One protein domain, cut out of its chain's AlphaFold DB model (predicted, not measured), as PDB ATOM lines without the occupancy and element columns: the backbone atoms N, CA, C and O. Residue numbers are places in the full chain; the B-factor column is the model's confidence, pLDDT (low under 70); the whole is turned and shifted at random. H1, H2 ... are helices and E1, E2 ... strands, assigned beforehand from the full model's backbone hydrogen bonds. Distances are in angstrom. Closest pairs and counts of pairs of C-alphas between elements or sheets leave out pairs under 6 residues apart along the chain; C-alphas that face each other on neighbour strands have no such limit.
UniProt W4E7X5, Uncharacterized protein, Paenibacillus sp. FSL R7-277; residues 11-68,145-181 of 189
ATOM      1  N   ASP A  11     584.154 542.796 485.175       87.06
ATOM      2  CA  ASP A  11     583.888 541.439 485.663       87.06
ATOM      3  C   ASP A  11     585.075 540.854 486.444       87.06
ATOM      4  O   ASP A  11     584.893 540.273 487.512       87.06
ATOM      5  N   HIS A  12     586.296 541.044 485.941       88.62
ATOM      6  CA  HIS A  12     587.511 540.584 486.608       88.62
ATOM      7  C   HIS A  12     587.792 541.409 487.868       88.62
ATOM      8  O   HIS A  12     588.109 540.834 488.906       88.62
ATOM      9  N   LEU A  13     587.614 542.736 487.796       91.69
ATOM     10  CA  LEU A  13     587.799 543.612 488.954       91.69
ATOM     11  C   LEU A  13     586.859 543.229 490.104       91.69
ATOM     12  O   LEU A  13     587.324 543.086 491.231       91.69
ATOM     13  N   ASP A  14     585.563 543.044 489.824       91.94
ATOM     14  CA  ASP A  14     584.588 542.610 490.834       91.94
ATOM     15  C   ASP A  14     585.019 541.293 491.482       91.94
ATOM     16  O   ASP A  14     585.049 541.187 492.707       91.94
ATOM     17  N   SER A  15     585.425 540.315 490.665       91.31
ATOM     18  CA  SER A  15     585.869 539.019 491.170       91.31
ATOM     19  C   SER A  15     587.045 539.153 492.135       91.31
ATOM     20  O   SER A  15     586.961 538.630 493.240       91.31
ATOM     21  N   TRP A  16     588.102 539.880 491.766       92.94
ATOM     22  CA  TRP A  16     589.292 540.014 492.613       92.94
ATOM     23  C   TRP A  16     589.045 540.839 493.870       92.94
ATOM     24  O   TRP A  16     589.502 540.462 494.946       92.94
ATOM     25  N   VAL A  17     588.299 541.941 493.764       93.94
ATOM     26  CA  VAL A  17     587.956 542.771 494.928       93.94
ATOM     27  C   VAL A  17     587.090 541.980 495.904       93.94
ATOM     28  O   VAL A  17     587.343 542.008 497.106       93.94
ATOM     29  N   ARG A  18     586.098 541.234 495.402       94.00
ATOM     30  CA  ARG A  18     585.245 540.380 496.231       94.00
ATOM     31  C   ARG A  18     586.037 539.243 496.874       94.00
ATOM     32  O   ARG A  18     585.864 539.033 498.072       94.00
ATOM     33  N   SER A  19     586.896 538.545 496.124       92.12
ATOM     34  CA  SER A  19     587.787 537.510 496.672       92.12
ATOM     35  C   SER A  19     588.644 538.087 497.798       92.12
ATOM     36  O   SER A  19     588.598 537.597 498.922       92.12
ATOM     37  N   ALA A  20     589.329 539.200 497.540       93.50
ATOM     38  CA  ALA A  20     590.191 539.852 498.519       93.50
ATOM     39  C   ALA A  20     589.444 540.333 499.764       93.50
ATOM     40  O   ALA A  20     589.958 540.230 500.879       93.50
ATOM     41  N   PHE A  21     588.222 540.840 499.592       94.44
ATOM     42  CA  PHE A  21     587.376 541.261 500.701       94.44
ATOM     43  C   PHE A  21     586.950 540.074 501.571       94.44
ATOM     44  O   PHE A  21     587.129 540.113 502.786       94.44
ATOM     45  N   ILE A  22     586.426 539.005 500.958       93.31
ATOM     46  CA  ILE A  22     585.962 537.803 501.672       93.31
ATOM     47  C   ILE A  22     587.126 537.111 502.388       93.31
ATOM     48  O   ILE A  22     586.968 536.633 503.510       93.31
ATOM     49  N   SER A  23     588.302 537.096 501.769       90.38
ATOM     50  CA  SER A  23     589.519 536.523 502.339       90.38
ATOM     51  C   SER A  23     590.248 537.455 503.315       90.38
ATOM     52  O   SER A  23     591.268 537.061 503.877       90.38
ATOM     53  N   GLY A  24     589.749 538.675 503.540       92.44
ATOM     54  CA  GLY A  24     590.268 539.593 504.555       92.44
ATOM     55  C   GLY A  24     591.617 540.246 504.230       92.44
ATOM     56  O   GLY A  24     592.291 540.698 505.152       92.44
ATOM     57  N   TYR A  25     592.016 540.308 502.954       91.44
ATOM     58  CA  TYR A  25     593.290 540.906 502.523       91.44
ATOM     59  C   TYR A  25     593.141 542.112 501.587       91.44
ATOM     60  O   TYR A  25     594.140 542.601 501.066       91.44
ATOM     61  N   LEU A  26     591.922 542.621 501.369       93.50
ATOM     62  CA  LEU A  26     591.699 543.793 500.520       93.50
ATOM     63  C   LEU A  26     592.463 545.026 501.070       93.50
ATOM     64  O   LEU A  26     592.111 545.522 502.141       93.50
ATOM     65  N   PRO A  27     593.475 545.555 500.350       88.50
ATOM     66  CA  PRO A  27     594.372 546.584 500.881       88.50
ATOM     67  C   PRO A  27     593.832 548.016 500.717       88.50
ATOM     68  O   PRO A  27     594.417 548.961 501.243       88.50
ATOM     69  N   ILE A  28     592.739 548.188 499.967       89.81
ATOM     70  CA  ILE A  28     592.108 549.472 499.641       89.81
ATOM     71  C   ILE A  28     590.600 549.382 499.872       89.81
ATOM     72  O   ILE A  28     589.968 548.397 499.496       89.81
ATOM     73  N   SER A  29     589.997 550.406 500.473       90.69
ATOM     74  CA  SER A  29     588.545 550.446 500.631       90.69
ATOM     75  C   SER A  29     587.842 550.644 499.283       90.69
ATOM     76  O   SER A  29     588.368 551.260 498.352       90.69
ATOM     77  N   THR A  30     586.637 550.093 499.148       88.88
ATOM     78  CA  THR A  30     585.920 550.075 497.865       88.88
ATOM     79  C   THR A  30     585.540 551.473 497.377       88.88
ATOM     80  O   THR A  30     585.570 551.717 496.176       88.88
ATOM     81  N   ASP A  31     585.243 552.408 498.280       92.12
ATOM     82  CA  ASP A  31     584.985 553.816 497.968       92.12
ATOM     83  C   ASP A  31     586.213 554.499 497.348       92.12
ATOM     84  O   ASP A  31     586.107 555.083 496.269       92.12
ATOM     85  N   VAL A  32     587.395 554.327 497.946       93.06
ATOM     86  CA  VAL A  32     588.651 554.897 497.433       93.06
ATOM     87  C   VAL A  32     589.008 554.295 496.071       93.06
ATOM     88  O   VAL A  32     589.425 555.013 495.159       93.06
ATOM     89  N   LEU A  33     588.797 552.986 495.893       93.19
ATOM     90  CA  LEU A  33     589.035 552.316 494.613       93.19
ATOM     91  C   LEU A  33     588.121 552.868 493.507       93.19
ATOM     92  O   LEU A  33     588.586 553.129 492.396       93.19
ATOM     93  N   LEU A  34     586.838 553.083 493.810       92.12
ATOM     94  CA  LEU A  34     585.872 553.653 492.868       92.12
ATOM     95  C   LEU A  34     586.204 555.107 492.513       92.12
ATOM     96  O   LEU A  34     586.116 555.486 491.343       92.12
ATOM     97  N   GLU A  35     586.629 555.918 493.483       94.81
ATOM     98  CA  GLU A  35     587.044 557.305 493.246       94.81
ATOM     99  C   GLU A  35     588.281 557.407 492.345       94.81
ATOM    100  O   GLU A  35     588.375 558.324 491.518       94.81
ATOM    101  N   ALA A  36     589.200 556.446 492.459       93.75
ATOM    102  CA  ALA A  36     590.407 556.347 491.645       93.75
ATOM    103  C   ALA A  36     590.176 555.724 490.254       93.75
ATOM    104  O   ALA A  36     591.078 555.759 489.413       93.75
ATOM    105  N   MET A  37     588.983 555.182 489.996       93.94
ATOM    106  CA  MET A  37     588.630 554.487 488.760       93.94
ATOM    107  C   MET A  37     587.908 555.410 487.769       93.94
ATOM    108  O   MET A  37     587.060 556.236 488.122       93.94
ATOM    109  N   ARG A  38     588.209 555.265 486.478       92.12
ATOM    110  CA  ARG A  38     587.498 555.920 485.373       92.12
ATOM    111  C   ARG A  38     587.213 554.908 484.277       92.12
ATOM    112  O   ARG A  38     588.098 554.169 483.866       92.12
ATOM    113  N   TYR A  39     585.993 554.912 483.754       88.81
ATOM    114  CA  TYR A  39     585.646 554.121 482.578       88.81
ATOM    115  C   TYR A  39     585.794 554.973 481.318       88.81
ATOM    116  O   TYR A  39     585.173 556.032 481.206       88.81
ATOM    117  N   ARG A  40     586.625 554.534 480.367       82.38
ATOM    118  CA  ARG A  40     586.854 555.251 479.105       82.38
ATOM    119  C   ARG A  40     587.062 554.264 477.965       82.38
ATOM    120  O   ARG A  40     587.906 553.383 478.058       82.38
ATOM    121  N   ASN A  41     586.324 554.456 476.870       78.50
ATOM    122  CA  ASN A  41     586.446 553.675 475.630       78.50
ATOM    123  C   ASN A  41     586.358 552.150 475.827       78.50
ATOM    124  O   ASN A  41     587.067 551.407 475.160       78.50
ATOM    125  N   GLY A  42     585.501 551.679 476.734       78.06
ATOM    126  CA  GLY A  42     585.352 550.242 476.968       78.06
ATOM    127  C   GLY A  42     586.273 549.663 478.040       78.06
ATOM    128  O   GLY A  42     586.093 548.504 478.394       78.06
ATOM    129  N   SER A  43     587.207 550.446 478.587       82.25
ATOM    130  CA  SER A  43     588.221 549.957 479.526       82.25
ATOM    131  C   SER A  43     588.208 550.716 480.849       82.25
ATOM    132  O   SER A  43     587.810 551.885 480.922       82.25
ATOM    133  N   LEU A  44     588.680 550.042 481.898       91.06
ATOM    134  CA  LEU A  44     588.895 550.639 483.211       91.06
ATOM    135  C   LEU A  44     590.291 551.252 483.288       91.06
ATOM    136  O   LEU A  44     591.288 550.602 482.983       91.06
ATOM    137  N   GLN A  45     590.342 552.515 483.696       93.56
ATOM    138  CA  GLN A  45     591.567 553.251 483.969       93.56
ATOM    139  C   GLN A  45     591.643 553.603 485.445       93.56
ATOM    140  O   GLN A  45     590.624 553.900 486.070       93.56
ATOM    141  N   PHE A  46     592.860 553.622 485.969       94.06
ATOM    142  CA  PHE A  46     593.133 553.899 487.369       94.06
ATOM    143  C   PHE A  46     594.166 555.016 487.501       94.06
ATOM    144  O   PHE A  46     594.930 555.311 486.575       94.06
ATOM    145  N   THR A  47     594.201 555.642 488.675       93.38
ATOM    146  CA  THR A  47     595.416 556.333 489.118       93.38
ATOM    147  C   THR A  47     596.550 555.315 489.261       93.38
ATOM    148  O   THR A  47     596.294 554.124 489.436       93.38
ATOM    149  N   LEU A  48     597.805 555.771 489.203       91.75
ATOM    150  CA  LEU A  48     598.958 554.875 489.335       91.75
ATOM    151  C   LEU A  48     598.887 554.052 490.631       91.75
ATOM    152  O   LEU A  48     598.995 552.835 490.584       91.75
ATOM    153  N   GLU A  49     598.620 554.701 491.765       91.88
ATOM    154  CA  GLU A  49     598.570 554.030 493.070       91.88
ATOM    155  C   GLU A  49     597.430 553.006 493.176       91.88
ATOM    156  O   GLU A  49     597.660 551.879 493.613       91.88
ATOM    157  N   ALA A  50     596.224 553.336 492.701       93.44
ATOM    158  CA  ALA A  50     595.127 552.368 492.685       93.44
ATOM    159  C   ALA A  50     595.398 551.219 491.703       93.44
ATOM    160  O   ALA A  50     595.086 550.068 491.996       93.44
ATOM    161  N   GLY A  51     596.019 551.499 490.553       93.44
ATOM    162  CA  GLY A  51     596.402 550.464 489.599       93.44
ATOM    163  C   GLY A  51     597.466 549.514 490.146       93.44
ATOM    164  O   GLY A  51     597.359 548.314 489.912       93.44
ATOM    165  N   LYS A  52     598.435 550.002 490.933       93.75
ATOM    166  CA  LYS A  52     599.386 549.144 491.661       93.75
ATOM    167  C   LYS A  52     598.659 548.209 492.624       93.75
ATOM    168  O   LYS A  52     598.848 547.003 492.571       93.75
ATOM    169  N   GLN A  53     597.752 548.742 493.441       93.75
ATOM    170  CA  GLN A  53     596.975 547.927 494.382       93.75
ATOM    171  C   GLN A  53     596.113 546.877 493.676       93.75
ATOM    172  O   GLN A  53     596.081 545.727 494.100       93.75
ATOM    173  N   VAL A  54     595.451 547.246 492.577       94.50
ATOM    174  CA  VAL A  54     594.703 546.295 491.743       94.50
ATOM    175  C   VAL A  54     595.631 545.231 491.159       94.50
ATOM    176  O   VAL A  54     595.266 544.064 491.129       94.50
ATOM    177  N   THR A  55     596.835 545.609 490.737       94.31
ATOM    178  CA  THR A  55     597.839 544.676 490.209       94.31
ATOM    179  C   THR A  55     598.277 543.660 491.267       94.31
ATOM    180  O   THR A  55     598.328 542.470 490.970       94.31
ATOM    181  N   GLU A  56     598.455 544.078 492.524       93.62
ATOM    182  CA  GLU A  56     598.708 543.145 493.631       93.62
ATOM    183  C   GLU A  56     597.550 542.161 493.855       93.62
ATOM    184  O   GLU A  56     597.792 540.973 494.060       93.62
ATOM    185  N   LEU A  57     596.289 542.602 493.738       94.62
ATOM    186  CA  LEU A  57     595.139 541.687 493.820       94.62
ATOM    187  C   LEU A  57     595.187 540.604 492.732       94.62
ATOM    188  O   LEU A  57     594.842 539.451 492.993       94.62
ATOM    189  N   ILE A  58     595.639 540.960 491.526       94.00
ATOM    190  CA  ILE A  58     595.803 540.019 490.409       94.00
ATOM    191  C   ILE A  58     596.889 538.993 490.721       94.00
ATOM    192  O   ILE A  58     596.703 537.803 490.458       94.00
ATOM    193  N   TRP A  59     598.020 539.442 491.272       94.56
ATOM    194  CA  TRP A  59     599.106 538.550 491.667       94.56
ATOM    195  C   TRP A  59     598.666 537.568 492.743       94.56
ATOM    196  O   TRP A  59     598.929 536.376 492.603       94.56
ATOM    197  N   GLU A  60     597.962 538.039 493.770       94.12
ATOM    198  CA  GLU A  60     597.456 537.176 494.837       94.12
ATOM    199  C   GLU A  60     596.455 536.140 494.318       94.12
ATOM    200  O   GLU A  60     596.599 534.953 494.614       94.12
ATOM    201  N   GLU A  61     595.504 536.530 493.465       93.25
ATOM    202  CA  GLU A  61     594.577 535.572 492.846       93.25
ATOM    203  C   GLU A  61     595.333 534.534 491.997       93.25
ATOM    204  O   GLU A  61     595.066 533.332 492.072       93.25
ATOM    205  N   ALA A  62     596.321 534.973 491.210       95.00
ATOM    206  CA  ALA A  62     597.129 534.078 490.391       95.00
ATOM    207  C   ALA A  62     597.937 533.081 491.242       95.00
ATOM    208  O   ALA A  62     597.978 531.891 490.917       95.00
ATOM    209  N   ARG A  63     598.536 533.541 492.350       95.56
ATOM    210  CA  ARG A  63     599.239 532.689 493.326       95.56
ATOM    211  C   ARG A  63     598.287 531.707 493.996       95.56
ATOM    212  O   ARG A  63     598.623 530.531 494.110       95.56
ATOM    213  N   MET A  64     597.094 532.155 494.388       94.12
ATOM    214  CA  MET A  64     596.070 531.302 494.989       94.12
ATOM    215  C   MET A  64     595.636 530.202 494.017       94.12
ATOM    216  O   MET A  64     595.665 529.023 494.379       94.12
ATOM    217  N   HIS A  65     595.337 530.540 492.761       94.19
ATOM    218  CA  HIS A  65     594.982 529.554 491.740       94.19
ATOM    219  C   HIS A  65     596.086 528.522 491.495       94.19
ATOM    220  O   HIS A  65     595.785 527.341 491.297       94.19
ATOM    221  N   ALA A  66     597.346 528.959 491.524       96.81
ATOM    222  CA  ALA A  66     598.516 528.104 491.364       96.81
ATOM    223  C   ALA A  66     598.956 527.392 492.656       96.81
ATOM    224  O   ALA A  66     599.917 526.620 492.635       96.81
ATOM    225  N   SER A  67     598.286 527.645 493.781       96.56
ATOM    226  CA  SER A  67     598.677 527.072 495.064       96.56
ATOM    227  C   SER A  67     598.451 525.553 495.087       96.56
ATOM    228  O   SER A  67     597.466 525.064 494.522       96.56
ATOM    229  N   PRO A  68     599.310 524.788 495.790       96.75
ATOM    230  CA  PRO A  68     599.092 523.363 496.025       96.75
ATOM    231  C   PRO A  68     597.703 523.053 496.594       96.75
ATOM    232  O   PRO A  68     597.053 522.119 496.135       96.75
ATOM    233  N   LYS A 145     596.110 528.297 482.502       92.00
ATOM    234  CA  LYS A 145     595.840 529.730 482.437       92.00
ATOM    235  C   LYS A 145     595.877 530.377 483.818       92.00
ATOM    236  O   LYS A 145     595.301 529.844 484.760       92.00
ATOM    237  N   LEU A 146     596.441 531.582 483.865       92.38
ATOM    238  CA  LEU A 146     596.253 532.563 484.932       92.38
ATOM    239  C   LEU A 146     595.558 533.800 484.349       92.38
ATOM    240  O   LEU A 146     595.792 534.174 483.196       92.38
ATOM    241  N   TYR A 147     594.653 534.412 485.109       88.56
ATOM    242  CA  TYR A 147     593.927 535.607 484.678       88.56
ATOM    243  C   TYR A 147     594.762 536.854 484.973       88.56
ATOM    244  O   TYR A 147     594.546 537.531 485.965       88.56
ATOM    245  N   LEU A 148     595.727 537.150 484.104       90.31
ATOM    246  CA  LEU A 148     596.631 538.294 484.251       90.31
ATOM    247  C   LEU A 148     596.126 539.495 483.432       90.31
ATOM    248  O   LEU A 148     596.736 539.868 482.434       90.31
ATOM    249  N   ALA A 149     594.968 540.053 483.801       90.25
ATOM    250  CA  ALA A 149     594.372 541.185 483.084       90.25
ATOM    251  C   ALA A 149     594.756 542.523 483.725       90.25
ATOM    252  O   ALA A 149     594.175 542.936 484.724       90.25
ATOM    253  N   MET A 150     595.752 543.183 483.145       91.50
ATOM    254  CA  MET A 150     596.445 544.314 483.747       91.50
ATOM    255  C   MET A 150     595.628 545.619 483.675       91.50
ATOM    256  O   MET A 150     594.922 545.861 482.686       91.50
ATOM    257  N   PRO A 151     595.712 546.488 484.700       92.19
ATOM    258  CA  PRO A 151     595.034 547.779 484.698       92.19
ATOM    259  C   PRO A 151     595.675 548.766 483.715       92.19
ATOM    260  O   PRO A 151     596.875 548.715 483.437       92.19
ATOM    261  N   LEU A 152     594.866 549.711 483.226       93.44
ATOM    262  CA  LEU A 152     595.346 550.842 482.431       93.44
ATOM    263  C   LEU A 152     595.648 552.057 483.318       93.44
ATOM    264  O   LEU A 152     594.803 552.476 484.111       93.44
ATOM    265  N   ILE A 153     596.799 552.688 483.096       92.00
ATOM    266  CA  ILE A 153     597.213 553.964 483.685       92.00
ATOM    267  C   ILE A 153     597.360 554.979 482.554       92.00
ATOM    268  O   ILE A 153     598.131 554.769 481.626       92.00
ATOM    269  N   GLN A 154     596.598 556.076 482.591       88.25
ATOM    270  CA  GLN A 154     596.645 557.127 481.553       88.25
ATOM    271  C   GLN A 154     596.491 556.604 480.103       88.25
ATOM    272  O   GLN A 154     596.962 557.221 479.152       88.25
ATOM    273  N   GLY A 155     595.787 555.482 479.925       88.38
ATOM    274  CA  GLY A 155     595.547 554.861 478.620       88.38
ATOM    275  C   GLY A 155     596.614 553.871 478.144       88.38
ATOM    276  O   GLY A 155     596.447 553.338 477.051       88.38
ATOM    277  N   VAL A 156     597.650 553.588 478.940       90.19
ATOM    278  CA  VAL A 156     598.633 552.519 478.681       90.19
ATOM    279  C   VAL A 156     598.518 551.419 479.733       90.19
ATOM    280  O   VAL A 156     598.075 551.678 480.850       90.19
ATOM    281  N   VAL A 157     598.879 550.183 479.390       90.75
ATOM    282  CA  VAL A 157     598.886 549.072 480.356       90.75
ATOM    283  C   VAL A 157     599.979 549.321 481.396       90.75
ATOM    284  O   VAL A 157     601.047 549.817 481.049       90.75
ATOM    285  N   ILE A 158     599.739 548.987 482.667       90.31
ATOM    286  CA  ILE A 158     600.698 549.263 483.754       90.31
ATOM    287  C   ILE A 158     602.089 548.647 483.520       90.31
ATOM    288  O   ILE A 158     603.094 549.219 483.926       90.31
ATOM    289  N   THR A 159     602.170 547.535 482.784       89.25
ATOM    290  CA  THR A 159     603.426 546.880 482.371       89.25
ATOM    291  C   THR A 159     604.217 547.658 481.317       89.25
ATOM    292  O   THR A 159     605.372 547.338 481.059       89.25
ATOM    293  N   GLU A 160     603.596 548.642 480.672       87.50
ATOM    294  CA  GLU A 160     604.188 549.512 479.648       87.50
ATOM    295  C   GLU A 160     604.353 550.958 480.145       87.50
ATOM    296  O   GLU A 160     604.855 551.820 479.422       87.50
ATOM    297  N   TYR A 161     603.915 551.248 481.373       84.31
ATOM    298  CA  TYR A 161     604.045 552.566 481.978       84.31
ATOM    299  C   TYR A 161     605.523 552.829 482.314       84.31
ATOM    300  O   TYR A 161     606.201 551.966 482.851       84.31
ATOM    301  N   SER A 162     606.073 553.994 481.960       71.75
ATOM    302  CA  SER A 162     607.519 554.260 482.055       71.75
ATOM    303  C   SER A 162     607.981 554.569 483.490       71.75
ATOM    304  O   SER A 162     608.406 555.691 483.779       71.75
ATOM    305  N   ASP A 163     607.876 553.596 484.392       74.88
ATOM    306  CA  ASP A 163     608.383 553.648 485.763       74.88
ATOM    307  C   ASP A 163     609.061 552.327 486.181       74.88
ATOM    308  O   ASP A 163     609.032 551.330 485.459       74.88
ATOM    309  N   GLU A 164     609.716 552.333 487.342       81.56
ATOM    310  CA  GLU A 164     610.375 551.153 487.926       81.56
ATOM    311  C   GLU A 164     609.381 550.001 488.179       81.56
ATOM    312  O   GLU A 164     609.706 548.839 487.948       81.56
ATOM    313  N   TYR A 165     608.132 550.330 488.527       83.25
ATOM    314  CA  TYR A 165     607.077 549.358 488.820       83.25
ATOM    315  C   TYR A 165     606.711 548.489 487.605       83.25
ATOM    316  O   TYR A 165     606.403 547.306 487.756       83.25
ATOM    317  N   SER A 166     606.792 549.032 486.387       85.44
ATOM    318  CA  SER A 166     606.559 548.256 485.160       85.44
ATOM    319  C   SER A 166     607.516 547.070 484.991       85.44
ATOM    320  O   SER A 166     607.096 545.996 484.552       85.44
ATOM    321  N   GLN A 167     608.788 547.226 485.377       86.62
ATOM    322  CA  GLN A 167     609.788 546.158 485.282       86.62
ATOM    323  C   GLN A 167     609.507 545.058 486.305       86.62
ATOM    324  O   GLN A 167     609.543 543.874 485.958       86.62
ATOM    325  N   ASP A 168     609.138 545.442 487.526       90.06
ATOM    326  CA  ASP A 168     608.727 544.505 488.573       90.06
ATOM    327  C   ASP A 168     607.472 543.721 488.168       90.06
ATOM    328  O   ASP A 168     607.388 542.508 488.393       90.06
ATOM    329  N   CYS A 169     606.520 544.370 487.489       91.31
ATOM    330  CA  CYS A 169     605.345 543.697 486.936       91.31
ATOM    331  C   CYS A 169     605.736 542.632 485.909       91.31
ATOM    332  O   CYS A 169     605.261 541.502 485.989       91.31
ATOM    333  N   LEU A 170     606.615 542.956 484.955       90.56
ATOM    334  CA  LEU A 170     607.064 541.999 483.937       90.56
ATOM    335  C   LEU A 170     607.809 540.809 484.556       90.56
ATOM    336  O   LEU A 170     607.568 539.662 484.173       90.56
ATOM    337  N   ALA A 171     608.676 541.062 485.538       92.12
ATOM    338  CA  ALA A 171     609.352 540.005 486.286       92.12
ATOM    339  C   ALA A 171     608.347 539.094 487.011       92.12
ATOM    340  O   ALA A 171     608.434 537.869 486.908       92.12
ATOM    341  N   THR A 172     607.349 539.685 487.671       95.19
ATOM    342  CA  THR A 172     606.288 538.947 488.372       95.19
ATOM    343  C   THR A 172     605.428 538.123 487.409       95.19
ATOM    344  O   THR A 172     605.135 536.963 487.690       95.19
ATOM    345  N   ILE A 173     605.076 538.662 486.236       94.12
ATOM    346  CA  ILE A 173     604.344 537.925 485.192       94.12
ATOM    347  C   ILE A 173     605.120 536.684 484.758       94.12
ATOM    348  O   ILE A 173     604.528 535.609 484.637       94.12
ATOM    349  N   ASN A 174     606.429 536.813 484.536       94.19
ATOM    350  CA  ASN A 174     607.265 535.682 484.141       94.19
ATOM    351  C   ASN A 174     607.282 534.604 485.233       94.19
ATOM    352  O   ASN A 174     606.984 533.448 484.937       94.19
ATOM    353  N   GLN A 175     607.504 534.989 486.494       96.06
ATOM    354  CA  GLN A 175     607.471 534.065 487.636       96.06
ATOM    355  C   GLN A 175     606.126 533.339 487.763       96.06
ATOM    356  O   GLN A 175     606.082 532.130 487.969       96.06
ATOM    357  N   LEU A 176     605.009 534.052 487.608       96.38
ATOM    358  CA  LEU A 176     603.678 533.446 487.658       96.38
ATOM    359  C   LEU A 176     603.427 532.519 486.467       96.38
ATOM    360  O   LEU A 176     602.822 531.461 486.614       96.38
ATOM    361  N   THR A 177     603.913 532.884 485.283       95.00
ATOM    362  CA  THR A 177     603.776 532.062 484.075       95.00
ATOM    363  C   THR A 177     604.554 530.750 484.195       95.00
ATOM    364  O   THR A 177     604.097 529.726 483.690       95.00
ATOM    365  N   GLU A 178     605.676 530.729 484.920       96.50
ATOM    366  CA  GLU A 178     606.431 529.501 485.214       96.50
ATOM    367  C   GLU A 178     605.651 528.486 486.067       96.50
ATOM    368  O   GLU A 178     605.978 527.292 486.046       96.50
ATOM    369  N   LEU A 179     604.605 528.934 486.777       96.62
ATOM    370  CA  LEU A 179     603.682 528.072 487.521       96.62
ATOM    371  C   LEU A 179     602.713 527.324 486.595       96.62
ATOM    372  O   LEU A 179     602.119 526.329 486.992       96.62
ATOM    373  N   LEU A 180     602.543 527.747 485.342       97.12
ATOM    374  CA  LEU A 180     601.721 526.989 484.403       97.12
ATOM    375  C   LEU A 180     602.330 525.602 484.135       97.12
ATOM    376  O   LEU A 180     603.547 525.390 484.160       97.12
ATOM    377  N   GLY A 181     601.460 524.641 483.836       97.62
ATOM    378  CA  GLY A 181     601.855 523.303 483.418       97.62
ATOM    379  C   GLY A 181     601.148 522.191 484.175       97.62
ATOM    380  O   GLY A 181     600.027 522.340 484.663       97.62
TER     381      GLY A 181
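Overview. This is residues 11 to 68 and 145 to 181 of the 189 residues of an uncharacterized protein of Paenibacillus sp. FSL R7-277 (UniProt W4E7X5). The long helix H3 runs through the middle, with H4 side by side on one flank, H1 crossing the other, and short H2 and the small E1-E2 hairpin near its first residues. Unnamed residues 145 to 163 include 152 to 153, briefly paired with E2. The 95 printed residues, mostly helix, run H1 H2 E1 E2 H3 H4; they are compact, with radius of gyration of the C-alphas 13.1 A, spanning 36 by 32 by 23 A.

Arrangement. Start at the hairpin of E1, residues 37 to 40, and E2, residues 43 to 46, antiparallel, with N 38 and O 45 2.8 A apart, within hydrogen-bond range. H3, residues 48 to 65, is close to but not clearly touching H2, residues 30 to 35; their closest C-alphas, of Ala 50 and Leu 33, are 6.4 A apart. H1, residues 11 to 22, touches H3's residues 54 to 61 alone, about perpendicular at 76 degrees; closest C-alphas: Trp 16 and Leu 57, 6.2 A. H4, residues 164 to 177, touches H3 with residues 172 to 176 alone, at a shallow tilt of 13 degrees, the same way; closest C-alphas: Leu 176 and Ala 62, 7.1 A. In H1, H2, H3 and H4 every O i to N i+4 pair is within hydrogen-bond range.

Along the chain. Find C-alpha 48 at (598.958, 554.875, 489.335); H3 runs 25.7 A from there. H4 runs 20.6 A to C-alpha 177 at (603.776, 532.062, 484.075).

Size, cuts and confidence. Residues 69 to 144 are not printed; C-alphas 68 and 145 are 15.4 A apart. No printed residue is under 70 in pLDDT.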